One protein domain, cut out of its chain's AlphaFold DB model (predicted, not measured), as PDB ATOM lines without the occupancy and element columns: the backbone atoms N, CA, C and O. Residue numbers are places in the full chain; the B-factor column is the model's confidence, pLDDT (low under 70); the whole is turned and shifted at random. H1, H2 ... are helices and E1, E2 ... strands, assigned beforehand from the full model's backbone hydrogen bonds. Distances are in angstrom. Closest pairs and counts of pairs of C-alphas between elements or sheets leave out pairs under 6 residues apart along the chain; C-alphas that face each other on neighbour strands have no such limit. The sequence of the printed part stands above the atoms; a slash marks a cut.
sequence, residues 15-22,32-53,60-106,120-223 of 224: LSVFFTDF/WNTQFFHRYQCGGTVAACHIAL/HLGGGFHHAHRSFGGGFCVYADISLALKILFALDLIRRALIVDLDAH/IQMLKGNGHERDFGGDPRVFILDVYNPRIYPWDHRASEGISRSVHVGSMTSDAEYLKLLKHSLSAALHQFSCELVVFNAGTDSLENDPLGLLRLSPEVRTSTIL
ATOM      1  N   LEU A  15     -15.592  -5.285 -17.530       41.78
ATOM      2  CA  LEU A  15     -16.656  -5.214 -18.539       41.78
ATOM      3  C   LEU A  15     -16.473  -6.187 -19.723       41.78
ATOM      4  O   LEU A  15     -15.469  -6.146 -20.423       41.78
ATOM      5  N   SER A  16     -17.580  -6.864 -20.049       37.06
ATOM      6  CA  SER A  16     -18.071  -7.325 -21.365       37.06
ATOM      7  C   SER A  16     -17.608  -8.668 -21.955       37.06
ATOM      8  O   SER A  16     -16.440  -8.878 -22.280       37.06
ATOM      9  N   VAL A  17     -18.605  -9.548 -22.143       36.31
ATOM     10  CA  VAL A  17     -18.631 -10.677 -23.088       36.31
ATOM     11  C   VAL A  17     -19.603 -10.332 -24.219       36.31
ATOM     12  O   VAL A  17     -20.732  -9.964 -23.907       36.31
ATOM     13  N   PHE A  18     -19.179 -10.453 -25.482       37.00
ATOM     14  CA  PHE A  18     -19.977 -10.121 -26.678       37.00
ATOM     15  C   PHE A  18     -20.306 -11.368 -27.518       37.00
ATOM     16  O   PHE A  18     -19.410 -12.192 -27.716       37.00
ATOM     17  N   PHE A  19     -21.531 -11.455 -28.055       40.59
ATOM     18  CA  PHE A  19     -22.023 -12.542 -28.927       40.59
ATOM     19  C   PHE A  19     -22.591 -11.992 -30.248       40.59
ATOM     20  O   PHE A  19     -23.161 -10.905 -30.233       40.59
ATOM     21  N   THR A  20     -22.449 -12.714 -31.370       33.66
ATOM     22  CA  THR A  20     -23.060 -12.360 -32.672       33.66
ATOM     23  C   THR A  20     -23.643 -13.609 -33.330       33.66
ATOM     24  O   THR A  20     -22.888 -14.506 -33.697       33.66
ATOM     25  N   ASP A  21     -24.958 -13.666 -33.509       35.34
ATOM     26  CA  ASP A  21     -25.630 -14.881 -33.982       35.34
ATOM     27  C   ASP A  21     -25.333 -15.217 -35.466       35.34
ATOM     28  O   ASP A  21     -24.978 -14.341 -36.260       35.34
ATOM     29  N   PHE A  22     -25.450 -16.498 -35.845       29.98
ATOM     30  CA  PHE A  22     -25.166 -17.019 -37.197       29.98
ATOM     31  C   PHE A  22     -26.364 -17.813 -37.755       29.98
ATOM     32  O   PHE A  22     -26.860 -18.743 -37.123       29.98
ATOM     33  N   TRP A  32     -27.623 -35.200 -34.744       52.03
ATOM     34  CA  TRP A  32     -26.642 -35.298 -33.657       52.03
ATOM     35  C   TRP A  32     -25.502 -34.274 -33.784       52.03
ATOM     36  O   TRP A  32     -25.041 -33.741 -32.775       52.03
ATOM     37  N   ASN A  33     -25.105 -33.943 -35.016       57.44
ATOM     38  CA  ASN A  33     -24.038 -32.985 -35.288       57.44
ATOM     39  C   ASN A  33     -24.408 -31.555 -34.857       57.44
ATOM     40  O   ASN A  33     -23.581 -30.888 -34.243       57.44
ATOM     41  N   THR A  34     -25.645 -31.097 -35.081       61.81
ATOM     42  CA  THR A  34     -26.087 -29.750 -34.670       61.81
ATOM     43  C   THR A  34     -26.102 -29.601 -33.147       61.81
ATOM     44  O   THR A  34     -25.620 -28.600 -32.621       61.81
ATOM     45  N   GLN A  35     -26.553 -30.620 -32.402       63.59
ATOM     46  CA  GLN A  35     -26.480 -30.572 -30.931       63.59
ATOM     47  C   GLN A  35     -25.036 -30.501 -30.424       63.59
ATOM     48  O   GLN A  35     -24.768 -29.867 -29.404       63.59
ATOM     49  N   PHE A  36     -24.105 -31.140 -31.131       72.50
ATOM     50  CA  PHE A  36     -22.689 -31.132 -30.782       72.50
ATOM     51  C   PHE A  36     -22.085 -29.728 -30.919       72.50
ATOM     52  O   PHE A  36     -21.407 -29.268 -30.001       72.50
ATOM     53  N   PHE A  37     -22.414 -29.006 -31.997       78.00
ATOM     54  CA  PHE A  37     -22.017 -27.605 -32.164       78.00
ATOM     55  C   PHE A  37     -22.551 -26.722 -31.036       78.00
ATOM     56  O   PHE A  37     -21.760 -26.035 -30.394       78.00
ATOM     57  N   HIS A  38     -23.846 -26.793 -30.708       78.69
ATOM     58  CA  HIS A  38     -24.412 -25.943 -29.652       78.69
ATOM     59  C   HIS A  38     -23.774 -26.210 -28.274       78.69
ATOM     60  O   HIS A  38     -23.628 -25.284 -27.483       78.69
ATOM     61  N   ARG A  39     -23.322 -27.442 -27.985       85.19
ATOM     62  CA  ARG A  39     -22.571 -27.740 -26.747       85.19
ATOM     63  C   ARG A  39     -21.219 -27.032 -26.699       85.19
ATOM     64  O   ARG A  39     -20.851 -26.521 -25.642       85.19
ATOM     65  N   TYR A  40     -20.490 -26.988 -27.816       89.38
ATOM     66  CA  TYR A  40     -19.243 -26.222 -27.892       89.38
ATOM     67  C   TYR A  40     -19.488 -24.733 -27.712       89.38
ATOM     68  O   TYR A  40     -18.718 -24.086 -27.008       89.38
ATOM     69  N   GLN A  41     -20.581 -24.214 -28.272       90.62
ATOM     70  CA  GLN A  41     -20.948 -22.817 -28.077       90.62
ATOM     71  C   GLN A  41     -21.259 -22.505 -26.613       90.62
ATOM     72  O   GLN A  41     -20.724 -21.534 -26.090       90.62
ATOM     73  N   CYS A  42     -21.989 -23.376 -25.907       89.38
ATOM     74  CA  CYS A  42     -22.173 -23.236 -24.461       89.38
ATOM     75  C   CYS A  42     -20.846 -23.244 -23.691       89.38
ATOM     76  O   CYS A  42     -20.647 -22.432 -22.790       89.38
ATOM     77  N   GLY A  43     -19.931 -24.152 -24.043       93.12
ATOM     78  CA  GLY A  43     -18.590 -24.186 -23.459       93.12
ATOM     79  C   GLY A  43     -17.797 -22.905 -23.736       93.12
ATOM     80  O   GLY A  43     -17.122 -22.400 -22.839       93.12
ATOM     81  N   GLY A  44     -17.926 -22.350 -24.942       95.25
ATOM     82  CA  GLY A  44     -17.354 -21.065 -25.339       95.25
ATOM     83  C   GLY A  44     -17.889 -19.908 -24.497       95.25
ATOM     84  O   GLY A  44     -17.094 -19.125 -23.984       95.25
ATOM     85  N   THR A  45     -19.201 -19.859 -24.250       94.00
ATOM     86  CA  THR A  45     -19.836 -18.857 -23.376       94.00
ATOM     87  C   THR A  45     -19.292 -18.936 -21.947       94.00
ATOM     88  O   THR A  45     -18.864 -17.924 -21.392       94.00
ATOM     89  N   VAL A  46     -19.202 -20.141 -21.367       94.62
ATOM     90  CA  VAL A  46     -18.601 -20.349 -20.034       94.62
ATOM     91  C   VAL A  46     -17.140 -19.888 -20.010       94.62
ATOM     92  O   VAL A  46     -16.741 -19.126 -19.126       94.62
ATOM     93  N   ALA A  47     -16.340 -20.313 -20.992       96.56
ATOM     94  CA  ALA A  47     -14.931 -19.943 -21.091       96.56
ATOM     95  C   ALA A  47     -14.746 -18.426 -21.239       96.56
ATOM     96  O   ALA A  47     -13.887 -17.849 -20.575       96.56
ATOM     97  N   ALA A  48     -15.578 -17.766 -22.045       96.44
ATOM     98  CA  ALA A  48     -15.546 -16.322 -22.222       96.44
ATOM     99  C   ALA A  48     -15.880 -15.580 -20.924       96.44
ATOM    100  O   ALA A  48     -15.179 -14.631 -20.582       96.44
ATOM    101  N   CYS A  49     -16.865 -16.042 -20.146       95.12
ATOM    102  CA  CYS A  49     -17.141 -15.473 -18.825       95.12
ATOM    103  C   CYS A  49     -15.934 -15.604 -17.881       95.12
ATOM    104  O   CYS A  49     -15.563 -14.631 -17.227       95.12
ATOM    105  N   HIS A  50     -15.274 -16.766 -17.842       95.69
ATOM    106  CA  HIS A  50     -14.048 -16.942 -17.055       95.69
ATOM    107  C   HIS A  50     -12.919 -16.006 -17.511       95.69
ATOM    108  O   HIS A  50     -12.285 -15.356 -16.678       95.69
ATOM    109  N   ILE A  51     -12.687 -15.904 -18.823       97.06
ATOM    110  CA  ILE A  51     -11.667 -15.018 -19.395       97.06
ATOM    111  C   ILE A  51     -11.990 -13.554 -19.085       97.06
ATOM    112  O   ILE A  51     -11.081 -12.804 -18.745       97.06
ATOM    113  N   ALA A  52     -13.257 -13.143 -19.138       95.94
ATOM    114  CA  ALA A  52     -13.663 -11.780 -18.810       95.94
ATOM    115  C   ALA A  52     -13.429 -11.441 -17.328       95.94
ATOM    116  O   ALA A  52     -12.951 -10.351 -17.016       95.94
ATOM    117  N   LEU A  53     -13.684 -12.376 -16.405       95.25
ATOM    118  CA  LEU A  53     -13.385 -12.180 -14.980       95.25
ATOM    119  C   LEU A  53     -11.879 -12.017 -14.711       95.25
ATOM    120  O   LEU A  53     -11.474 -11.188 -13.882       95.25
ATOM    121  N   HIS A  60     -17.204 -14.008 -27.498       91.12
ATOM    122  CA  HIS A  60     -17.568 -15.326 -28.003       91.12
ATOM    123  C   HIS A  60     -18.686 -15.185 -29.021       91.12
ATOM    124  O   HIS A  60     -19.846 -15.053 -28.666       91.12
ATOM    125  N   LEU A  61     -18.341 -15.224 -30.302       87.69
ATOM    126  CA  LEU A  61     -19.318 -14.959 -31.354       87.69
ATOM    127  C   LEU A  61     -20.357 -16.077 -31.477       87.69
ATOM    128  O   LEU A  61     -21.489 -15.792 -31.804       87.69
ATOM    129  N   GLY A  62     -20.025 -17.332 -31.172       85.75
ATOM    130  CA  GLY A  62     -20.918 -18.451 -31.484       85.75
ATOM    131  C   GLY A  62     -22.040 -18.742 -30.476       85.75
ATOM    132  O   GLY A  62     -22.694 -19.769 -30.625       85.75
ATOM    133  N   GLY A  63     -22.214 -17.923 -29.435       87.00
ATOM    134  CA  GLY A  63     -23.270 -18.076 -28.418       87.00
ATOM    135  C   GLY A  63     -24.368 -17.015 -28.541       87.00
ATOM    136  O   GLY A  63     -24.554 -16.444 -29.607       87.00
ATOM    137  N   GLY A  64     -25.055 -16.719 -27.434       82.50
ATOM    138  CA  GLY A  64     -26.145 -15.733 -27.410       82.50
ATOM    139  C   GLY A  64     -27.526 -16.345 -27.639       82.50
ATOM    140  O   GLY A  64     -28.437 -15.676 -28.113       82.50
ATOM    141  N   PHE A  65     -27.704 -17.622 -27.290       84.44
ATOM    142  CA  PHE A  65     -28.925 -18.385 -27.541       84.44
ATOM    143  C   PHE A  65     -30.031 -18.043 -26.536       84.44
ATOM    144  O   PHE A  65     -30.497 -18.882 -25.753       84.44
ATOM    145  N   HIS A  66     -30.450 -16.781 -26.560       77.06
ATOM    146  CA  HIS A  66     -31.276 -16.156 -25.539       77.06
ATOM    147  C   HIS A  66     -32.712 -16.686 -25.497       77.06
ATOM    148  O   HIS A  66     -33.369 -16.554 -24.472       77.06
ATOM    149  N   HIS A  67     -33.178 -17.385 -26.535       77.12
ATOM    150  CA  HIS A  67     -34.506 -17.989 -26.578       77.12
ATOM    151  C   HIS A  67     -34.564 -19.389 -25.916       77.12
ATOM    152  O   HIS A  67     -35.644 -19.904 -25.624       77.12
ATOM    153  N   ALA A  68     -33.443 -20.052 -25.627       76.50
ATOM    154  CA  ALA A  68     -33.485 -21.359 -24.964       76.50
ATOM    155  C   ALA A  68     -33.716 -21.215 -23.454       76.50
ATOM    156  O   ALA A  68     -33.079 -20.403 -22.801       76.50
ATOM    157  N   HIS A  69     -34.567 -22.058 -22.872       74.38
ATOM    158  CA  HIS A  69     -34.877 -22.088 -21.439       74.38
ATOM    159  C   HIS A  69     -34.453 -23.431 -20.820       74.38
ATOM    160  O   HIS A  69     -34.337 -24.440 -21.521       74.38
ATOM    161  N   ARG A  70     -34.290 -23.506 -19.487       73.81
ATOM    162  CA  ARG A  70     -33.879 -24.747 -18.786       73.81
ATOM    163  C   ARG A  70     -34.684 -26.007 -19.128       73.81
ATOM    164  O   ARG A  70     -34.176 -27.107 -18.928       73.81
ATOM    165  N   SER A  71     -35.940 -25.863 -19.557       70.00
ATOM    166  CA  SER A  71     -36.851 -26.989 -19.807       70.00
ATOM    167  C   SER A  71     -37.156 -27.234 -21.287       70.00
ATOM    168  O   SER A  71     -37.737 -28.270 -21.600       70.00
ATOM    169  N   PHE A  72     -36.827 -26.304 -22.189       69.88
ATOM    170  CA  PHE A  72     -37.130 -26.409 -23.622       69.88
ATOM    171  C   PHE A  72     -36.322 -25.390 -24.439       69.88
ATOM    172  O   PHE A  72     -35.978 -24.320 -23.942       69.88
ATOM    173  N   GLY A  73     -36.054 -25.711 -25.706       67.19
ATOM    174  CA  GLY A  73     -35.539 -24.749 -26.684       67.19
ATOM    175  C   GLY A  73     -36.660 -23.920 -27.324       67.19
ATOM    176  O   GLY A  73     -37.826 -24.309 -27.280       67.19
ATOM    177  N   GLY A  74     -36.310 -22.803 -27.951       71.81
ATOM    178  CA  GLY A  74     -37.237 -21.891 -28.630       71.81
ATOM    179  C   GLY A  74     -36.462 -20.944 -29.541       71.81
ATOM    180  O   GLY A  74     -35.260 -20.820 -29.358       71.81
ATOM    181  N   GLY A  75     -37.105 -20.326 -30.539       67.06
ATOM    182  CA  GLY A  75     -36.460 -19.321 -31.405       67.06
ATOM    183  C   GLY A  75     -35.076 -19.735 -31.930       67.06
ATOM    184  O   GLY A  75     -34.101 -19.033 -31.731       67.06
ATOM    185  N   PHE A  76     -34.961 -20.941 -32.494       73.31
ATOM    186  CA  PHE A  76     -33.698 -21.535 -32.978       73.31
ATOM    187  C   PHE A  76     -32.638 -21.892 -31.914       73.31
ATOM    188  O   PHE A  76     -31.670 -22.594 -32.206       73.31
ATOM    189  N   CYS A  77     -32.866 -21.540 -30.654       72.88
ATOM    190  CA  CYS A  77     -31.970 -21.794 -29.536       72.88
ATOM    191  C   CYS A  77     -32.250 -23.164 -28.896       72.88
ATOM    192  O   CYS A  77     -33.352 -23.433 -28.409       72.88
ATOM    193  N   VAL A  78     -31.240 -24.043 -28.862       78.31
ATOM    194  CA  VAL A  78     -31.345 -25.396 -28.267       78.31
ATOM    195  C   VAL A  78     -30.920 -25.422 -26.796       78.31
ATOM    196  O   VAL A  78     -31.560 -26.089 -25.986       78.31
ATOM    197  N   TYR A  79     -29.846 -24.709 -26.450       81.00
ATOM    198  CA  TYR A  79     -29.297 -24.650 -25.094       81.00
ATOM    199  C   TYR A  79     -29.174 -23.198 -24.645       81.00
ATOM    200  O   TYR A  79     -28.701 -22.364 -25.407       81.00
ATOM    201  N   ALA A  80     -29.576 -22.933 -23.402       84.31
ATOM    202  CA  ALA A  80     -29.529 -21.617 -22.771       84.31
ATOM    203  C   ALA A  80     -28.097 -21.311 -22.305       84.31
ATOM    204  O   ALA A  80     -27.770 -21.478 -21.129       84.31
ATOM    205  N   ASP A  81     -27.211 -20.962 -23.233       89.56
ATOM    206  CA  ASP A  81     -25.774 -20.833 -22.983       89.56
ATOM    207  C   ASP A  81     -25.443 -19.756 -21.937       89.56
ATOM    208  O   ASP A  81     -24.692 -20.035 -20.999       89.56
ATOM    209  N   ILE A  82     -26.066 -18.576 -22.029       90.31
ATOM    210  CA  ILE A  82     -25.910 -17.486 -21.052       90.31
ATOM    211  C   ILE A  82     -26.401 -17.929 -19.666       90.31
ATOM    212  O   ILE A  82     -25.679 -17.796 -18.672       90.31
ATOM    213  N   SER A  83     -27.600 -18.519 -19.590       89.62
ATOM    214  CA  SER A  83     -28.157 -19.022 -18.330       89.62
ATOM    215  C   SER A  83     -27.286 -20.096 -17.693       89.62
ATOM    216  O   SER A  83     -27.084 -20.097 -16.476       89.62
ATOM    217  N   LEU A  84     -26.758 -21.013 -18.504       90.44
ATOM    218  CA  LEU A  84     -25.867 -22.069 -18.047       90.44
ATOM    219  C   LEU A  84     -24.562 -21.487 -17.499       90.44
ATOM    220  O   LEU A  84     -24.147 -21.873 -16.405       90.44
ATOM    221  N   ALA A  85     -23.950 -20.536 -18.209       93.94
ATOM    222  CA  ALA A  85     -22.717 -19.897 -17.769       93.94
ATOM    223  C   ALA A  85     -22.894 -19.170 -16.434       93.94
ATOM    224  O   ALA A  85     -22.141 -19.430 -15.496       93.94
ATOM    225  N   LEU A  86     -23.930 -18.340 -16.293       92.25
ATOM    226  CA  LEU A  86     -24.185 -17.636 -15.035       92.25
ATOM    227  C   LEU A  86     -24.472 -18.601 -13.879       92.25
ATOM    228  O   LEU A  86     -23.939 -18.415 -12.786       92.25
ATOM    229  N   LYS A  87     -25.242 -19.674 -14.109       93.12
ATOM    230  CA  LYS A  87     -25.483 -20.704 -13.085       93.12
ATOM    231  C   LYS A  87     -24.195 -21.396 -12.641       93.12
ATOM    232  O   LYS A  87     -24.027 -21.604 -11.442       93.12
ATOM    233  N   ILE A  88     -23.290 -21.719 -13.568       95.12
ATOM    234  CA  ILE A  88     -21.972 -22.294 -13.246       95.12
ATOM    235  C   ILE A  88     -21.148 -21.303 -12.419       95.12
ATOM    236  O   ILE A  88     -20.633 -21.669 -11.367       95.12
ATOM    237  N   LEU A  89     -21.066 -20.045 -12.850       95.00
ATOM    238  CA  LEU A  89     -20.295 -19.015 -12.154       95.00
ATOM    239  C   LEU A  89     -20.825 -18.747 -10.735       95.00
ATOM    240  O   LEU A  89     -20.024 -18.600  -9.813       95.00
ATOM    241  N   PHE A  90     -22.148 -18.733 -10.541       95.50
ATOM    242  CA  PHE A  90     -22.757 -18.632  -9.212       95.50
ATOM    243  C   PHE A  90     -22.505 -19.876  -8.357       95.50
ATOM    244  O   PHE A  90     -22.225 -19.744  -7.172       95.50
ATOM    245  N   ALA A  91     -22.604 -21.080  -8.930       96.44
ATOM    246  CA  ALA A  91     -22.373 -22.329  -8.201       96.44
ATOM    247  C   ALA A  91     -20.913 -22.497  -7.750       96.44
ATOM    248  O   ALA A  91     -20.650 -23.188  -6.771       96.44
ATOM    249  N   LEU A  92     -19.977 -21.871  -8.466       96.81
ATOM    250  CA  LEU A  92     -18.554 -21.827  -8.134       96.81
ATOM    251  C   LEU A  92     -18.167 -20.607  -7.278       96.81
ATOM    252  O   LEU A  92     -16.977 -20.387  -7.060       96.81
ATOM    253  N   ASP A  93     -19.138 -19.798  -6.834       97.12
ATOM    254  CA  ASP A  93     -18.926 -18.559  -6.067       97.12
ATOM    255  C   ASP A  93     -17.951 -17.560  -6.733       97.12
ATOM    256  O   ASP A  93     -17.301 -16.753  -6.067       97.12
ATOM    257  N   LEU A  94     -17.851 -17.579  -8.067       95.81
ATOM    258  CA  LEU A  94     -16.944 -16.704  -8.824       95.81
ATOM    259  C   LEU A  94     -17.487 -15.285  -8.981       95.81
ATOM    260  O   LEU A  94     -16.718 -14.342  -9.156       95.81
ATOM    261  N   ILE A  95     -18.810 -15.144  -8.927       95.94
ATOM    262  CA  ILE A  95     -19.526 -13.870  -8.898       95.94
ATOM    263  C   ILE A  95     -20.722 -13.996  -7.957       95.94
ATOM    264  O   ILE A  95     -21.253 -15.084  -7.737       95.94
ATOM    265  N   ARG A  96     -21.198 -12.867  -7.444       96.38
ATOM    266  CA  ARG A  96     -22.430 -12.759  -6.653       96.38
ATOM    267  C   ARG A  96     -23.550 -12.107  -7.443       96.38
ATOM    268  O   ARG A  96     -24.711 -12.404  -7.170       96.38
ATOM    269  N   ARG A  97     -23.219 -11.196  -8.366       93.69
ATOM    270  CA  ARG A  97     -24.206 -10.457  -9.166       93.69
ATOM    271  C   ARG A  97     -23.779 -10.255 -10.620       93.69
ATOM    272  O   ARG A  97     -22.651  -9.835 -10.875       93.69
ATOM    273  N   ALA A  98     -24.701 -10.477 -11.555       94.06
ATOM    274  CA  ALA A  98     -24.489 -10.308 -12.995       94.06
ATOM    275  C   ALA A  98     -25.541  -9.384 -13.622       94.06
ATOM    276  O   ALA A  98     -26.707  -9.416 -13.233       94.06
ATOM    277  N   LEU A  99     -25.127  -8.572 -14.591       93.38
ATOM    278  CA  LEU A  99     -26.018  -7.788 -15.445       93.38
ATOM    279  C   LEU A  99     -26.052  -8.437 -16.831       93.38
ATOM    280  O   LEU A  99     -25.000  -8.628 -17.436       93.38
ATOM    281  N   ILE A 100     -27.242  -8.756 -17.326       91.50
ATOM    282  CA  ILE A 100     -27.467  -9.141 -18.720       91.50
ATOM    283  C   ILE A 100     -27.979  -7.903 -19.455       91.50
ATOM    284  O   ILE A 100     -28.916  -7.254 -18.992       91.50
ATOM    285  N   VAL A 101     -27.323  -7.559 -20.558       89.50
ATOM    286  CA  VAL A 101     -27.747  -6.532 -21.510       89.50
ATOM    287  C   VAL A 101     -28.096  -7.244 -22.802       89.50
ATOM    288  O   VAL A 101     -27.186  -7.712 -23.488       89.50
ATOM    289  N   ASP A 102     -29.383  -7.337 -23.111       85.62
ATOM    290  CA  ASP A 102     -29.865  -7.916 -24.358       85.62
ATOM    291  C   ASP A 102     -30.280  -6.818 -25.337       85.62
ATOM    292  O   ASP A 102     -31.099  -5.953 -25.016       85.62
ATOM    293  N   LEU A 103     -29.628  -6.805 -26.499       81.81
ATOM    294  CA  LEU A 103     -29.882  -5.870 -27.594       81.81
ATOM    295  C   LEU A 103     -30.355  -6.580 -28.861       81.81
ATOM    296  O   LEU A 103     -30.294  -5.997 -29.949       81.81
ATOM    297  N   ASP A 104     -30.735  -7.844 -28.759       78.31
ATOM    298  CA  ASP A 104     -31.479  -8.513 -29.812       78.31
ATOM    299  C   ASP A 104     -32.809  -7.778 -30.074       78.31
ATOM    300  O   ASP A 104     -33.429  -7.218 -29.164       78.31
ATOM    301  N   ALA A 105     -33.237  -7.690 -31.336       62.25
ATOM    302  CA  ALA A 105     -34.465  -6.984 -31.689       62.25
ATOM    303  C   ALA A 105     -35.709  -7.636 -31.074       62.25
ATOM    304  O   ALA A 105     -36.722  -6.949 -30.875       62.25
ATOM    305  N   HIS A 106     -35.655  -8.940 -30.805       56.75
ATOM    306  CA  HIS A 106     -36.779  -9.737 -30.348       56.75
ATOM    307  C   HIS A 106     -36.904  -9.730 -28.815       56.75
ATOM    308  O   HIS A 106     -36.195 -10.460 -28.136       56.75
ATOM    309  N   ILE A 120     -48.121 -23.319 -29.547       31.88
ATOM    310  CA  ILE A 120     -47.193 -22.182 -29.732       31.88
ATOM    311  C   ILE A 120     -46.557 -21.723 -28.411       31.88
ATOM    312  O   ILE A 120     -45.465 -21.162 -28.420       31.88
ATOM    313  N   GLN A 121     -47.159 -22.028 -27.255       30.36
ATOM    314  CA  GLN A 121     -46.592 -21.663 -25.947       30.36
ATOM    315  C   GLN A 121     -45.208 -22.299 -25.704       30.36
ATOM    316  O   GLN A 121     -44.380 -21.711 -25.018       30.36
ATOM    317  N   MET A 122     -44.956 -23.475 -26.293       30.88
ATOM    318  CA  MET A 122     -43.694 -24.226 -26.185       30.88
ATOM    319  C   MET A 122     -42.580 -23.688 -27.090       30.88
ATOM    320  O   MET A 122     -41.434 -24.091 -26.946       30.88
ATOM    321  N   LEU A 123     -42.912 -22.790 -28.021       32.28
ATOM    322  CA  LEU A 123     -41.960 -22.174 -28.939       32.28
ATOM    323  C   LEU A 123     -41.596 -20.751 -28.528       32.28
ATOM    324  O   LEU A 123     -40.921 -20.101 -29.308       32.28
ATOM    325  N   LYS A 124     -42.038 -20.246 -27.368       41.94
ATOM    326  CA  LYS A 124     -41.724 -18.893 -26.884       41.94
ATOM    327  C   LYS A 124     -40.451 -18.933 -26.053       41.94
ATOM    328  O   LYS A 124     -40.480 -19.301 -24.880       41.94
ATOM    329  N   GLY A 125     -39.334 -18.635 -26.689       45.50
ATOM    330  CA  GLY A 125     -38.066 -18.556 -26.006       45.50
ATOM    331  C   GLY A 125     -37.796 -17.147 -25.521       45.50
ATOM    332  O   GLY A 125     -37.765 -16.264 -26.348       45.50
ATOM    333  N   ASN A 126     -37.623 -16.960 -24.216       64.44
ATOM    334  CA  ASN A 126     -37.060 -15.777 -23.540       64.44
ATOM    335  C   ASN A 126     -36.352 -16.349 -22.311       64.44
ATOM    336  O   ASN A 126     -36.893 -16.451 -21.203       64.44
ATOM    337  N   GLY A 127     -35.256 -17.020 -22.616       71.31
ATOM    338  CA  GLY A 127     -34.618 -18.037 -21.812       71.31
ATOM    339  C   GLY A 127     -34.142 -17.524 -20.476       71.31
ATOM    340  O   GLY A 127     -34.481 -18.086 -19.432       71.31
ATOM    341  N   HIS A 128     -33.381 -16.436 -20.516       77.56
ATOM    342  CA  HIS A 128     -32.723 -15.894 -19.341       77.56
ATOM    343  C   HIS A 128     -33.691 -15.106 -18.447       77.56
ATOM    344  O   HIS A 128     -33.580 -15.183 -17.225       77.56
ATOM    345  N   GLU A 129     -34.727 -14.479 -19.005       81.81
ATOM    346  CA  GLU A 129     -35.833 -13.879 -18.252       81.81
ATOM    347  C   GLU A 129     -36.621 -14.926 -17.483       81.81
ATOM    348  O   GLU A 129     -36.979 -14.726 -16.324       81.81
ATOM    349  N   ARG A 130     -36.902 -16.065 -18.121       82.00
ATOM    350  CA  ARG A 130     -37.605 -17.169 -17.462       82.00
ATOM    351  C   ARG A 130     -36.727 -17.875 -16.438       82.00
ATOM    352  O   ARG A 130     -37.236 -18.308 -15.407       82.00
ATOM    353  N   ASP A 131     -35.434 -18.006 -16.718       84.44
ATOM    354  CA  ASP A 131     -34.495 -18.702 -15.841       84.44
ATOM    355  C   ASP A 131     -34.116 -17.892 -14.596       84.44
ATOM    356  O   ASP A 131     -33.848 -18.502 -13.556       84.44
ATOM    357  N   PHE A 132     -34.080 -16.559 -14.699       87.44
ATOM    358  CA  PHE A 132     -33.654 -15.658 -13.622       87.44
ATOM    359  C   PHE A 132     -34.728 -14.673 -13.156       87.44
ATOM    360  O   PHE A 132     -34.443 -13.840 -12.297       87.44
ATOM    361  N   GLY A 133     -35.958 -14.757 -13.667       85.31
ATOM    362  CA  GLY A 133     -37.058 -13.905 -13.225       85.31
ATOM    363  C   GLY A 133     -37.243 -13.965 -11.705       85.31
ATOM    364  O   GLY A 133     -37.529 -15.021 -11.140       85.31
ATOM    365  N   GLY A 134     -37.046 -12.824 -11.040       84.31
ATOM    366  CA  GLY A 134     -37.115 -12.697  -9.581       84.31
ATOM    367  C   GLY A 134     -35.848 -13.107  -8.813       84.31
ATOM    368  O   GLY A 134     -35.846 -13.016  -7.587       84.31
ATOM    369  N   ASP A 135     -34.769 -13.524  -9.483       91.50
ATOM    370  CA  ASP A 135     -33.477 -13.780  -8.839       91.50
ATOM    371  C   ASP A 135     -32.748 -12.448  -8.566       91.50
ATOM    372  O   ASP A 135     -32.301 -11.787  -9.504       91.50
ATOM    373  N   PRO A 136     -32.546 -12.041  -7.298       93.44
ATOM    374  CA  PRO A 136     -31.913 -10.760  -6.972       93.44
ATOM    375  C   PRO A 136     -30.423 -10.697  -7.351       93.44
ATOM    376  O   PRO A 136     -29.790  -9.647  -7.205       93.44
ATOM    377  N   ARG A 137     -29.828 -11.815  -7.789       94.62
ATOM    378  CA  ARG A 137     -28.439 -11.883  -8.261       94.62
ATOM    379  C   ARG A 137     -28.289 -11.468  -9.721       94.62
ATOM    380  O   ARG A 137     -27.162 -11.209 -10.141       94.62
ATOM    381  N   VAL A 138     -29.373 -11.404 -10.489       93.81
ATOM    382  CA  VAL A 138     -29.327 -11.077 -11.917       93.81
ATOM    383  C   VAL A 138     -30.175  -9.846 -12.186       93.81
ATOM    384  O   VAL A 138     -31.320  -9.759 -11.759       93.81
ATOM    385  N   PHE A 139     -29.600  -8.888 -12.904       93.00
ATOM    386  CA  PHE A 139     -30.336  -7.760 -13.458       93.00
ATOM    387  C   PHE A 139     -30.422  -7.935 -14.968       93.00
ATOM    388  O   PHE A 139     -29.397  -8.161 -15.605       93.00
ATOM    389  N   ILE A 140     -31.620  -7.818 -15.534       91.50
ATOM    390  CA  ILE A 140     -31.849  -7.950 -16.977       91.50
ATOM    391  C   ILE A 140     -32.265  -6.587 -17.527       91.50
ATOM    392  O   ILE A 140     -33.316  -6.052 -17.157       91.50
ATOM    393  N   LEU A 141     -31.404  -6.012 -18.364       90.81
ATOM    394  CA  LEU A 141     -31.696  -4.881 -19.235       90.81
ATOM    395  C   LEU A 141     -31.951  -5.439 -20.631       90.81
ATOM    396  O   LEU A 141     -31.063  -6.068 -21.193       90.81
ATOM    397  N   ASP A 142     -33.110  -5.146 -21.194       87.69
ATOM    398  CA  ASP A 142     -33.505  -5.690 -22.488       87.69
ATOM    399  C   ASP A 142     -34.118  -4.587 -23.363       87.69
ATOM    400  O   ASP A 142     -34.973  -3.817 -22.899       87.69
ATOM    401  N   VAL A 143     -33.611  -4.452 -24.592       87.81
ATOM    402  CA  VAL A 143     -33.931  -3.374 -25.537       87.81
ATOM    403  C   VAL A 143     -34.415  -3.950 -26.859       87.81
ATOM    404  O   VAL A 143     -33.615  -4.319 -27.714       87.81
ATOM    405  N   TYR A 144     -35.724  -3.904 -27.078       85.25
ATOM    406  CA  TYR A 144     -36.351  -4.688 -28.137       85.25
ATOM    407  C   TYR A 144     -37.553  -4.003 -28.789       85.25
ATOM    408  O   TYR A 144     -38.135  -3.041 -28.267       85.25
ATOM    409  N   ASN A 145     -37.984  -4.548 -29.927       82.94
ATOM    410  CA  ASN A 145     -39.192  -4.133 -30.625       82.94
ATOM    411  C   ASN A 145     -40.425  -4.917 -30.111       82.94
ATOM    412  O   ASN A 145     -40.607  -6.087 -30.431       82.94
ATOM    413  N   PRO A 146     -41.361  -4.281 -29.383       79.88
ATOM    414  CA  PRO A 146     -42.522  -4.944 -28.785       79.88
ATOM    415  C   PRO A 146     -43.541  -5.491 -29.802       79.88
ATOM    416  O   PRO A 146     -44.539  -6.104 -29.411       79.88
ATOM    417  N   ARG A 147     -43.385  -5.174 -31.096       78.12
ATOM    418  CA  ARG A 147     -44.333  -5.562 -32.153       78.12
ATOM    419  C   ARG A 147     -43.999  -6.898 -32.807       78.12
ATOM    420  O   ARG A 147     -44.826  -7.381 -33.576       78.12
ATOM    421  N   ILE A 148     -42.839  -7.478 -32.512       70.12
ATOM    422  CA  ILE A 148     -42.392  -8.746 -33.090       70.12
ATOM    423  C   ILE A 148     -42.410  -9.867 -32.040       70.12
ATOM    424  O   ILE A 148     -42.728  -9.635 -30.872       70.12
ATOM    425  N   TYR A 149     -42.176 -11.104 -32.486       62.97
ATOM    426  CA  TYR A 149     -42.094 -12.305 -31.642       62.97
ATOM    427  C   TYR A 149     -41.201 -12.066 -30.398       62.97
ATOM    428  O   TYR A 149     -40.243 -11.304 -30.522       62.97
ATOM    429  N   PRO A 150     -41.458 -12.691 -29.214       60.78
ATOM    430  CA  PRO A 150     -42.379 -13.815 -28.919       60.78
ATOM    431  C   PRO A 150     -43.700 -13.512 -28.196       60.78
ATOM    432  O   PRO A 150     -44.514 -14.425 -27.986       60.78
ATOM    433  N   TRP A 151     -43.927 -12.272 -27.757       71.00
ATOM    434  CA  TRP A 151     -45.088 -11.900 -26.924       71.00
ATOM    435  C   TRP A 151     -45.252 -12.787 -25.672       71.00
ATOM    436  O   TRP A 151     -46.341 -13.297 -25.364       71.00
ATOM    437  N   ASP A 152     -44.151 -13.045 -24.967       73.50
ATOM    438  CA  ASP A 152     -44.124 -13.872 -23.759       73.50
ATOM    439  C   ASP A 152     -44.290 -13.030 -22.485       73.50
ATOM    440  O   ASP A 152     -43.335 -12.496 -21.929       73.50
ATOM    441  N   HIS A 153     -45.524 -12.950 -21.991       73.50
ATOM    442  CA  HIS A 153     -45.883 -12.099 -20.854       73.50
ATOM    443  C   HIS A 153     -45.200 -12.529 -19.548       73.50
ATOM    444  O   HIS A 153     -44.772 -11.694 -18.757       73.50
ATOM    445  N   ARG A 154     -45.056 -13.841 -19.328       74.00
ATOM    446  CA  ARG A 154     -44.401 -14.350 -18.116       74.00
ATOM    447  C   ARG A 154     -42.913 -14.036 -18.109       74.00
ATOM    448  O   ARG A 154     -42.353 -13.794 -17.052       74.00
ATOM    449  N   ALA A 155     -42.279 -14.055 -19.278       77.69
ATOM    450  CA  ALA A 155     -40.889 -13.654 -19.387       77.69
ATOM    451  C   ALA A 155     -40.710 -12.150 -19.129       77.69
ATOM    452  O   ALA A 155     -39.794 -11.781 -18.407       77.69
ATOM    453  N   SER A 156     -41.614 -11.278 -19.608       79.25
ATOM    454  CA  SER A 156     -41.471  -9.831 -19.341       79.25
ATOM    455  C   SER A 156     -41.461  -9.462 -17.866       79.25
ATOM    456  O   SER A 156     -40.814  -8.490 -17.494       79.25
ATOM    457  N   GLU A 157     -42.151 -10.226 -17.020       83.19
ATOM    458  CA  GLU A 157     -42.145 -10.008 -15.568       83.19
ATOM    459  C   GLU A 157     -40.759 -10.255 -14.945       83.19
ATOM    460  O   GLU A 157     -40.467  -9.739 -13.869       83.19
ATOM    461  N   GLY A 158     -39.895 -11.025 -15.619       83.69
ATOM    462  CA  GLY A 158     -38.515 -11.273 -15.206       83.69
ATOM    463  C   GLY A 158     -37.529 -10.172 -15.603       83.69
ATOM    464  O   GLY A 158     -36.413 -10.149 -15.083       83.69
ATOM    465  N   ILE A 159     -37.920  -9.247 -16.486       84.94
ATOM    466  CA  ILE A 159     -37.044  -8.173 -16.962       84.94
ATOM    467  C   ILE A 159     -36.955  -7.076 -15.897       84.94
ATOM    468  O   ILE A 159     -37.955  -6.486 -15.491       84.94
ATOM    469  N   SER A 160     -35.736  -6.748 -15.463       90.06
ATOM    470  CA  SER A 160     -35.510  -5.703 -14.454       90.06
ATOM    471  C   SER A 160     -35.676  -4.292 -15.028       90.06
ATOM    472  O   SER A 160     -36.144  -3.384 -14.339       90.06
ATOM    473  N   ARG A 161     -35.282  -4.095 -16.291       88.44
ATOM    474  CA  ARG A 161     -35.463  -2.851 -17.043       88.44
ATOM    475  C   ARG A 161     -35.755  -3.157 -18.509       88.44
ATOM    476  O   ARG A 161     -34.842  -3.413 -19.284       88.44
ATOM    477  N   SER A 162     -37.031  -3.087 -18.865       87.75
ATOM    478  CA  SER A 162     -37.492  -3.235 -20.245       87.75
ATOM    479  C   SER A 162     -37.483  -1.881 -20.965       87.75
ATOM    480  O   SER A 162     -37.984  -0.881 -20.437       87.75
ATOM    481  N   VAL A 163     -36.892  -1.842 -22.161       86.81
ATOM    482  CA  VAL A 163     -36.819  -0.664 -23.031       86.81
ATOM    483  C   VAL A 163     -37.473  -1.001 -24.363       86.81
ATOM    484  O   VAL A 163     -36.931  -1.729 -25.187       86.81
ATOM    485  N   HIS A 164     -38.648  -0.429 -24.596       88.06
ATOM    486  CA  HIS A 164     -39.376  -0.630 -25.841       88.06
ATOM    487  C   HIS A 164     -38.895   0.351 -26.914       88.06
ATOM    488  O   HIS A 164     -38.988   1.567 -26.720       88.06
ATOM    489  N   VAL A 165     -38.465  -0.164 -28.063       85.50
ATOM    490  CA  VAL A 165     -38.158   0.641 -29.255       85.50
ATOM    491  C   VAL A 165     -39.241   0.482 -30.320       85.50
ATOM    492  O   VAL A 165     -39.869  -0.564 -30.446       85.50
ATOM    493  N   GLY A 166     -39.534   1.547 -31.064       85.50
ATOM    494  CA  GLY A 166     -40.515   1.497 -32.145       85.50
ATOM    495  C   GLY A 166     -39.974   0.750 -33.365       85.50
ATOM    496  O   GLY A 166     -38.771   0.689 -33.595       85.50
ATOM    497  N   SER A 167     -40.861   0.212 -34.204       85.31
ATOM    498  CA  SER A 167     -40.427  -0.287 -35.515       85.31
ATOM    499  C   SER A 167     -39.826   0.855 -36.330       85.31
ATOM    500  O   SER A 167     -40.335   1.978 -36.284       85.31
ATOM    501  N   MET A 168     -38.770   0.565 -37.088       87.56
ATOM    502  CA  MET A 168     -38.004   1.557 -37.857       87.56
ATOM    503  C   MET A 168     -37.325   2.645 -37.002       87.56
ATOM    504  O   MET A 168     -36.988   3.709 -37.534       87.56
ATOM    505  N   THR A 169     -37.124   2.409 -35.697       87.94
ATOM    506  CA  THR A 169     -36.375   3.325 -34.821       87.94
ATOM    507  C   THR A 169     -35.013   3.664 -35.431       87.94
ATOM    508  O   THR A 169     -34.326   2.806 -35.985       87.94
ATOM    509  N   SER A 170     -34.646   4.945 -35.342       89.12
ATOM    510  CA  SER A 170     -33.371   5.460 -35.849       89.12
ATOM    511  C   SER A 170     -32.217   5.231 -34.874       89.12
ATOM    512  O   SER A 170     -32.424   5.194 -33.661       89.12
ATOM    513  N   ASP A 171     -30.993   5.216 -35.396       90.75
ATOM    514  CA  ASP A 171     -29.746   5.141 -34.626       90.75
ATOM    515  C   ASP A 171     -29.690   6.099 -33.434       90.75
ATOM    516  O   ASP A 171     -29.398   5.703 -32.306       90.75
ATOM    517  N   ALA A 172     -29.977   7.381 -33.674       90.75
ATOM    518  CA  ALA A 172     -29.862   8.420 -32.656       90.75
ATOM    519  C   ALA A 172     -30.865   8.214 -31.513       90.75
ATOM    520  O   ALA A 172     -30.532   8.410 -30.342       90.75
ATOM    521  N   GLU A 173     -32.090   7.811 -31.849       91.25
ATOM    522  CA  GLU A 173     -33.127   7.492 -30.872       91.25
ATOM    523  C   GLU A 173     -32.760   6.237 -30.071       91.25
ATOM    524  O   GLU A 173     -32.799   6.270 -28.839       91.25
ATOM    525  N   TYR A 174     -32.320   5.178 -30.754       89.31
ATOM    526  CA  TYR A 174     -31.894   3.925 -30.134       89.31
ATOM    527  C   TYR A 174     -30.737   4.145 -29.155       89.31
ATOM    528  O   TYR A 174     -30.836   3.803 -27.977       89.31
ATOM    529  N   LEU A 175     -29.663   4.806 -29.600       90.25
ATOM    530  CA  LEU A 175     -28.489   5.087 -28.772       90.25
ATOM    531  C   LEU A 175     -28.822   5.967 -27.569       90.25
ATOM    532  O   LEU A 175     -28.251   5.780 -26.494       90.25
ATOM    533  N   LYS A 176     -29.745   6.923 -27.719       92.06
ATOM    534  CA  LYS A 176     -30.200   7.755 -26.601       92.06
ATOM    535  C   LYS A 176     -30.904   6.911 -25.536       92.06
ATOM    536  O   LYS A 176     -30.589   7.055 -24.353       92.06
ATOM    537  N   LEU A 177     -31.831   6.041 -25.945       90.94
ATOM    538  CA  LEU A 177     -32.564   5.150 -25.040       90.94
ATOM    539  C   LEU A 177     -31.634   4.145 -24.358       90.94
ATOM    540  O   LEU A 177     -31.710   3.971 -23.139       90.94
ATOM    541  N   LEU A 178     -30.729   3.542 -25.126       88.75
ATOM    542  CA  LEU A 178     -29.767   2.570 -24.629       88.75
ATOM    543  C   LEU A 178     -28.806   3.193 -23.614       88.75
ATOM    544  O   LEU A 178     -28.700   2.693 -22.497       88.75
ATOM    545  N   LYS A 179     -28.165   4.322 -23.944       90.50
ATOM    546  CA  LYS A 179     -27.232   5.004 -23.029       90.50
ATOM    547  C   LYS A 179     -27.904   5.388 -21.714       90.50
ATOM    548  O   LYS A 179     -27.340   5.166 -20.645       90.50
ATOM    549  N   HIS A 180     -29.115   5.942 -21.787       92.31
ATOM    550  CA  HIS A 180     -29.870   6.312 -20.593       92.31
ATOM    551  C   HIS A 180     -30.197   5.088 -19.726       92.31
ATOM    552  O   HIS A 180     -29.961   5.098 -18.517       92.31
ATOM    553  N   SER A 181     -30.702   4.022 -20.344       89.88
ATOM    554  CA  SER A 181     -31.148   2.823 -19.633       89.88
ATOM    555  C   SER A 181     -29.993   2.000 -19.070       89.88
ATOM    556  O   SER A 181     -30.088   1.533 -17.936       89.88
ATOM    557  N   LEU A 182     -28.885   1.883 -19.806       89.75
ATOM    558  CA  LEU A 182     -27.669   1.213 -19.348       89.75
ATOM    559  C   LEU A 182     -27.038   1.961 -18.169       89.75
ATOM    560  O   LEU A 182     -26.726   1.348 -17.150       89.75
ATOM    561  N   SER A 183     -26.921   3.291 -18.265       91.88
ATOM    562  CA  SER A 183     -26.425   4.116 -17.156       91.88
ATOM    563  C   SER A 183     -27.290   3.945 -15.903       91.88
ATOM    564  O   SER A 183     -26.768   3.723 -14.810       91.88
ATOM    565  N   ALA A 184     -28.616   3.962 -16.063       93.06
ATOM    566  CA  ALA A 184     -29.541   3.746 -14.958       93.06
ATOM    567  C   ALA A 184     -29.427   2.334 -14.355       93.06
ATOM    568  O   ALA A 184     -29.445   2.199 -13.132       93.06
ATOM    569  N   ALA A 185     -29.274   1.291 -15.180       89.44
ATOM    570  CA  ALA A 185     -29.083  -0.084 -14.715       89.44
ATOM    571  C   ALA A 185     -27.790  -0.233 -13.896       89.44
ATOM    572  O   ALA A 185     -27.825  -0.757 -12.785       89.44
ATOM    573  N   LEU A 186     -26.672   0.306 -14.391       90.06
ATOM    574  CA  LEU A 186     -25.377   0.267 -13.702       90.06
ATOM    575  C   LEU A 186     -25.373   1.070 -12.391       90.06
ATOM    576  O   LEU A 186     -24.674   0.704 -11.448       90.06
ATOM    577  N   HIS A 187     -26.158   2.147 -12.302       93.25
ATOM    578  CA  HIS A 187     -26.333   2.902 -11.055       93.25
ATOM    579  C   HIS A 187     -27.227   2.170 -10.045       93.25
ATOM    580  O   HIS A 187     -26.992   2.250  -8.840       93.25
ATOM    581  N   GLN A 188     -28.256   1.469 -10.522       93.19
ATOM    582  CA  GLN A 188     -29.212   0.745  -9.686       93.19
ATOM    583  C   GLN A 188     -28.658  -0.598  -9.186       93.19
ATOM    584  O   GLN A 188     -29.050  -1.065  -8.116       93.19
ATOM    585  N   PHE A 189     -27.760  -1.228  -9.948       91.94
ATOM    586  CA  PHE A 189     -27.321  -2.596  -9.715       91.94
ATOM    587  C   PHE A 189     -25.797  -2.747  -9.793       91.94
ATOM    588  O   PHE A 189     -25.177  -2.607 -10.845       91.94
ATOM    589  N   SER A 190     -25.180  -3.099  -8.663       93.12
ATOM    590  CA  SER A 190     -23.737  -3.352  -8.583       93.12
ATOM    591  C   SER A 190     -23.415  -4.776  -9.050       93.12
ATOM    592  O   SER A 190     -23.436  -5.702  -8.245       93.12
ATOM    593  N   CYS A 191     -23.117  -4.967 -10.329       90.69
ATOM    594  CA  CYS A 191     -22.696  -6.260 -10.875       90.69
ATOM    595  C   CYS A 191     -21.170  -6.461 -10.813       90.69
ATOM    596  O   CYS A 191     -20.402  -5.517 -10.634       90.69
ATOM    597  N   GLU A 192     -20.737  -7.713 -10.943       94.06
ATOM    598  CA  GLU A 192     -19.326  -8.107 -11.083       94.06
ATOM    599  C   GLU A 192     -18.994  -8.554 -12.511       94.06
ATOM    600  O   GLU A 192     -17.836  -8.499 -12.917       94.06
ATOM    601  N   LEU A 193     -20.020  -8.948 -13.273       93.50
ATOM    602  CA  LEU A 193     -19.938  -9.349 -14.672       93.50
ATOM    603  C   LEU A 193     -21.101  -8.735 -15.457       93.50
ATOM    604  O   LEU A 193     -22.246  -8.772 -14.999       93.50
ATOM    605  N   VAL A 194     -20.798  -8.220 -16.649       94.25
ATOM    606  CA  VAL A 194     -21.795  -7.817 -17.648       94.25
ATOM    607  C   VAL A 194     -21.732  -8.789 -18.821       94.25
ATOM    608  O   VAL A 194     -20.683  -8.923 -19.456       94.25
ATOM    609  N   VAL A 195     -22.849  -9.453 -19.101       91.31
ATOM    610  CA  VAL A 195     -23.051 -10.277 -20.296       91.31
ATOM    611  C   VAL A 195     -23.808  -9.429 -21.307       91.31
ATOM    612  O   VAL A 195     -24.900  -8.959 -21.006       91.31
ATOM    613  N   PHE A 196     -23.218  -9.202 -22.477       89.62
ATOM    614  CA  PHE A 196     -23.781  -8.338 -23.505       89.62
ATOM    615  C   PHE A 196     -24.162  -9.182 -24.725       89.62
ATOM    616  O   PHE A 196     -23.298  -9.612 -25.493       89.62
ATOM    617  N   ASN A 197     -25.457  -9.452 -24.878       87.81
ATOM    618  CA  ASN A 197     -25.991 -10.175 -26.022       87.81
ATOM    619  C   ASN A 197     -26.235  -9.195 -27.175       87.81
ATOM    620  O   ASN A 197     -27.072  -8.300 -27.078       87.81
ATOM    621  N   ALA A 198     -25.457  -9.327 -28.251       84.38
ATOM    622  CA  ALA A 198     -25.443  -8.371 -29.354       84.38
ATOM    623  C   ALA A 198     -26.052  -8.960 -30.635       84.38
ATOM    624  O   ALA A 198     -25.448  -8.830 -31.701       84.38
ATOM    625  N   GLY A 199     -27.246  -9.561 -30.534       79.81
ATOM    626  CA  GLY A 199     -27.991 -10.115 -31.674       79.81
ATOM    627  C   GLY A 199     -28.101  -9.119 -32.829       79.81
ATOM    628  O   GLY A 199     -28.257  -7.928 -32.598       79.81
ATOM    629  N   THR A 200     -27.905  -9.547 -34.073       81.75
ATOM    630  CA  THR A 200     -27.720  -8.631 -35.221       81.75
ATOM    631  C   THR A 200     -29.005  -8.285 -35.959       81.75
ATOM    632  O   THR A 200     -28.994  -7.450 -36.856       81.75
ATOM    633  N   ASP A 201     -30.114  -8.889 -35.573       75.19
ATOM    634  CA  ASP A 201     -31.415  -8.753 -36.222       75.19
ATOM    635  C   ASP A 201     -32.078  -7.376 -36.061       75.19
ATOM    636  O   ASP A 201     -33.051  -7.056 -36.736       75.19
ATOM    637  N   SER A 202     -31.538  -6.494 -35.221       81.69
ATOM    638  CA  SER A 202     -31.987  -5.098 -35.173       81.69
ATOM    639  C   SER A 202     -31.405  -4.213 -36.281       81.69
ATOM    640  O   SER A 202     -31.773  -3.036 -36.389       81.69
ATOM    641  N   LEU A 203     -30.463  -4.741 -37.068       84.69
ATOM    642  CA  LEU A 203     -29.831  -4.000 -38.148       84.69
ATOM    643  C   LEU A 203     -30.813  -3.725 -39.287       84.69
ATOM    644  O   LEU A 203     -31.786  -4.442 -39.517       84.69
ATOM    645  N   GLU A 204     -30.541  -2.654 -40.026       84.69
ATOM    646  CA  GLU A 204     -31.267  -2.372 -41.250       84.69
ATOM    647  C   GLU A 204     -31.185  -3.548 -42.232       84.69
ATOM    648  O   GLU A 204     -30.145  -4.185 -42.398       84.69
ATOM    649  N   ASN A 205     -32.298  -3.797 -42.923       81.50
ATOM    650  CA  ASN A 205     -32.483  -4.900 -43.871       81.50
ATOM    651  C   ASN A 205     -32.582  -6.300 -43.249       81.50
ATOM    652  O   ASN A 205     -32.743  -7.262 -44.002       81.50
ATOM    653  N   ASP A 206     -32.565  -6.428 -41.918       80.69
ATOM    654  CA  ASP A 206     -32.953  -7.683 -41.283       80.69
ATOM    655  C   ASP A 206     -34.441  -7.998 -41.563       80.69
ATOM    656  O   ASP A 206     -35.305  -7.120 -41.415       80.69
ATOM    657  N   PRO A 207     -34.779  -9.229 -41.994       74.88
ATOM    658  CA  PRO A 207     -36.144  -9.579 -42.375       74.88
ATOM    659  C   PRO A 207     -37.113  -9.751 -41.193       74.88
ATOM    660  O   PRO A 207     -38.321  -9.838 -41.431       74.88
ATOM    661  N   LEU A 208     -36.630  -9.826 -39.947       76.00
ATOM    662  CA  LEU A 208     -37.416 -10.204 -38.768       76.00
ATOM    663  C   LEU A 208     -37.480  -9.106 -37.693       76.00
ATOM    664  O   LEU A 208     -38.558  -8.878 -37.139       76.00
ATOM    665  N   GLY A 209     -36.390  -8.380 -37.432       71.06
ATOM    666  CA  GLY A 209     -36.305  -7.431 -36.314       71.06
ATOM    667  C   GLY A 209     -37.101  -6.131 -36.486       71.06
ATOM    668  O   GLY A 209     -37.438  -5.451 -35.509       71.06
ATOM    669  N   LEU A 210     -37.459  -5.765 -37.725       80.69
ATOM    670  CA  LEU A 210     -38.236  -4.555 -38.054       80.69
ATOM    671  C   LEU A 210     -37.665  -3.257 -37.441       80.69
ATOM    672  O   LEU A 210     -38.408  -2.330 -37.089       80.69
ATOM    673  N   LEU A 211     -36.342  -3.186 -37.322       82.56
ATOM    674  CA  LEU A 211     -35.586  -2.007 -36.915       82.56
ATOM    675  C   LEU A 211     -34.754  -1.491 -38.098       82.56
ATOM    676  O   LEU A 211     -34.717  -2.092 -39.171       82.56
ATOM    677  N   ARG A 212     -34.171  -0.300 -37.950       86.31
ATOM    678  CA  ARG A 212     -33.381   0.350 -39.005       86.31
ATOM    679  C   ARG A 212     -32.098   0.913 -38.409       86.31
ATOM    680  O   ARG A 212     -31.869   2.122 -38.477       86.31
ATOM    681  N   LEU A 213     -31.340   0.040 -37.747       85.44
ATOM    682  CA  LEU A 213     -30.075   0.417 -37.132       85.44
ATOM    683  C   LEU A 213     -28.912   0.201 -38.091       85.44
ATOM    684  O   LEU A 213     -28.805  -0.851 -38.720       85.44
ATOM    685  N   SER A 214     -28.009   1.169 -38.155       87.62
ATOM    686  CA  SER A 214     -26.749   1.003 -38.871       87.62
ATOM    687  C   SER A 214     -25.755   0.127 -38.083       87.62
ATOM    688  O   SER A 214     -25.810   0.068 -36.844       87.62
ATOM    689  N   PRO A 215     -24.795  -0.541 -38.750       84.00
ATOM    690  CA  PRO A 215     -23.712  -1.261 -38.073       84.00
ATOM    691  C   PRO A 215     -22.882  -0.384 -37.111       84.00
ATOM    692  O   PRO A 215     -22.338  -0.868 -36.112       84.00
ATOM    693  N   GLU A 216     -22.797   0.924 -37.359       80.62
ATOM    694  CA  GLU A 216     -22.059   1.887 -36.540       80.62
ATOM    695  C   GLU A 216     -22.639   2.015 -35.121       80.62
ATOM    696  O   GLU A 216     -21.886   2.154 -34.148       80.62
ATOM    697  N   VAL A 217     -23.964   1.888 -34.971       78.81
ATOM    698  CA  VAL A 217     -24.652   1.888 -33.665       78.81
ATOM    699  C   VAL A 217     -24.099   0.797 -32.754       78.81
ATOM    700  O   VAL A 217     -23.813   1.053 -31.579       78.81
ATOM    701  N   ARG A 218     -23.875  -0.401 -33.304       69.25
ATOM    702  CA  ARG A 218     -23.356  -1.557 -32.561       69.25
ATOM    703  C   ARG A 218     -21.941  -1.293 -32.055       69.25
ATOM    704  O   ARG A 218     -21.669  -1.481 -30.874       69.25
ATOM    705  N   THR A 219     -21.070  -0.751 -32.904       64.75
ATOM    706  CA  THR A 219     -19.674  -0.447 -32.543       64.75
ATOM    707  C   THR A 219     -19.586   0.637 -31.465       64.75
ATOM    708  O   THR A 219     -18.806   0.526 -30.521       64.75
ATOM    709  N   SER A 220     -20.433   1.666 -31.554       62.28
ATOM    710  CA  SER A 220     -20.455   2.770 -30.584       62.28
ATOM    711  C   SER A 220     -20.942   2.370 -29.185       62.28
ATOM    712  O   SER A 220     -20.632   3.053 -28.210       62.28
ATOM    713  N   THR A 221     -21.678   1.263 -29.082       59.19
ATOM    714  CA  THR A 221     -22.188   0.723 -27.813       59.19
ATOM    715  C   THR A 221     -21.115  -0.059 -27.048       59.19
ATOM    716  O   THR A 221     -21.144  -0.121 -25.827       59.19
ATOM    717  N   ILE A 222     -20.147  -0.633 -27.766       54.81
ATOM    718  CA  ILE A 222     -19.084  -1.488 -27.220       54.81
ATOM    719  C   ILE A 222     -17.945  -0.667 -26.583       54.81
ATOM    720  O   ILE A 222     -17.224  -1.163 -25.720       54.81
ATOM    721  N   LEU A 223     -17.759   0.585 -27.012       44.22
ATOM    722  CA  LEU A 223     -16.549   1.374 -26.743       44.22
ATOM    723  C   LEU A 223     -16.687   2.442 -25.639       44.22
ATOM    724  O   LEU A 223     -15.711   3.148 -25.369       44.22
TER     725      LEU A 223
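This is residues 15 to 22, 32 to 53, 60 to 106 and 120 to 223 of the 224 residues of the protein "Hist_deacetyl domain-containing protein" of Oesophagostomum dentatum (UniProt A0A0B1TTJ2). A twisted sheet of five parallel strands forms the middle of three layers, with the long helix H1 and H2 over one face and H5 over the other. H3 grazes the sheet and touches H2 and H4, while H6 meets the start of H5. The printed part has 181 residues with six named helices and five strands, in the order E1 H1 H2 E2 H3 E3 H4 E4 H5 E5 H6, and its class is mixed, helices and strands. The sheet's order is E1 E5 E2 E3 E4. The whole is compact, with a radius of gyration of the C-alphas of 15.2 A and spans of 41 by 39 by 29 A.

The edge strands are E1, residues 15 to 19, and E4, residues 161 to 164; the inner ones are E5, residues 193 to 197, E2, residues 98 to 102, and E3, residues 138 to 144. N 196 and O 17 are 3.0 A apart, N 101 and O 195 2.8 A, N 100 and O 139 2.8 A, and N 163 and O 142 2.9 A, each within hydrogen-bond range. H5, residues 171 to 188, is on the sheet over E3 at a height of 9.3 A; the closest C-alphas of H5 and E3, those of Ala 185 and Leu 141, are 7.1 A apart. On the opposite face, H2, residues 81 to 91, is over E2 at a height of 10.0 A. On the same face as H2, H1, residues 32 to 53, is over E1 at a height of 10.2 A, and only just over E5, with 3 C-alphas. H1 and H2 touch, closest at C-alphas 42 and 81, 4.6 A, at a steep tilt of 49 degrees. H3, residues 127 to 132, touches H2, closest at C-alphas 128 and 83, 5.6 A, and H4, residues 153 to 156, closest at C-alphas 130 and 155, 5.2 A. H6, residues 215 to 222, and H5 only just touch, with 3 pairs of C-alphas within 8 A, closest at C-alphas 217 and 171, 6.1 A. E3, H4, E4 is a strand-helix-strand unit, two parallel neighbours with a helix between them in the chain; E4, H5, E5 is a split one, with E2 and E3 between its strands. Both crossovers are right-handed. In H1, H2, H3 and H5 every O i to N i+4 pair is within hydrogen-bond range, in H6 3 of 4, and H4 is too short for one.

E1 begins at C-alpha 15 (-16.656, -5.214, -18.539), and H6 ends at C-alpha 222 (-19.084, -1.488, -27.220). H1 is 32.5 A long, H5 25.3 A and E3 18.8 A.

The C-alphas of Trp 32 and His 187, the two farthest apart, are 44.4 A from each other. Residues 23 to 31, 54 to 59 and 107 to 119 are not printed; the C-alpha gaps are 18.7, 14.0 and 16.2 A. The link E5 to H6 is long. Mean pLDDT of the printed part is 80.1; residues 15 to 22, 120 to 126 and 218 to 223 are among those under 70.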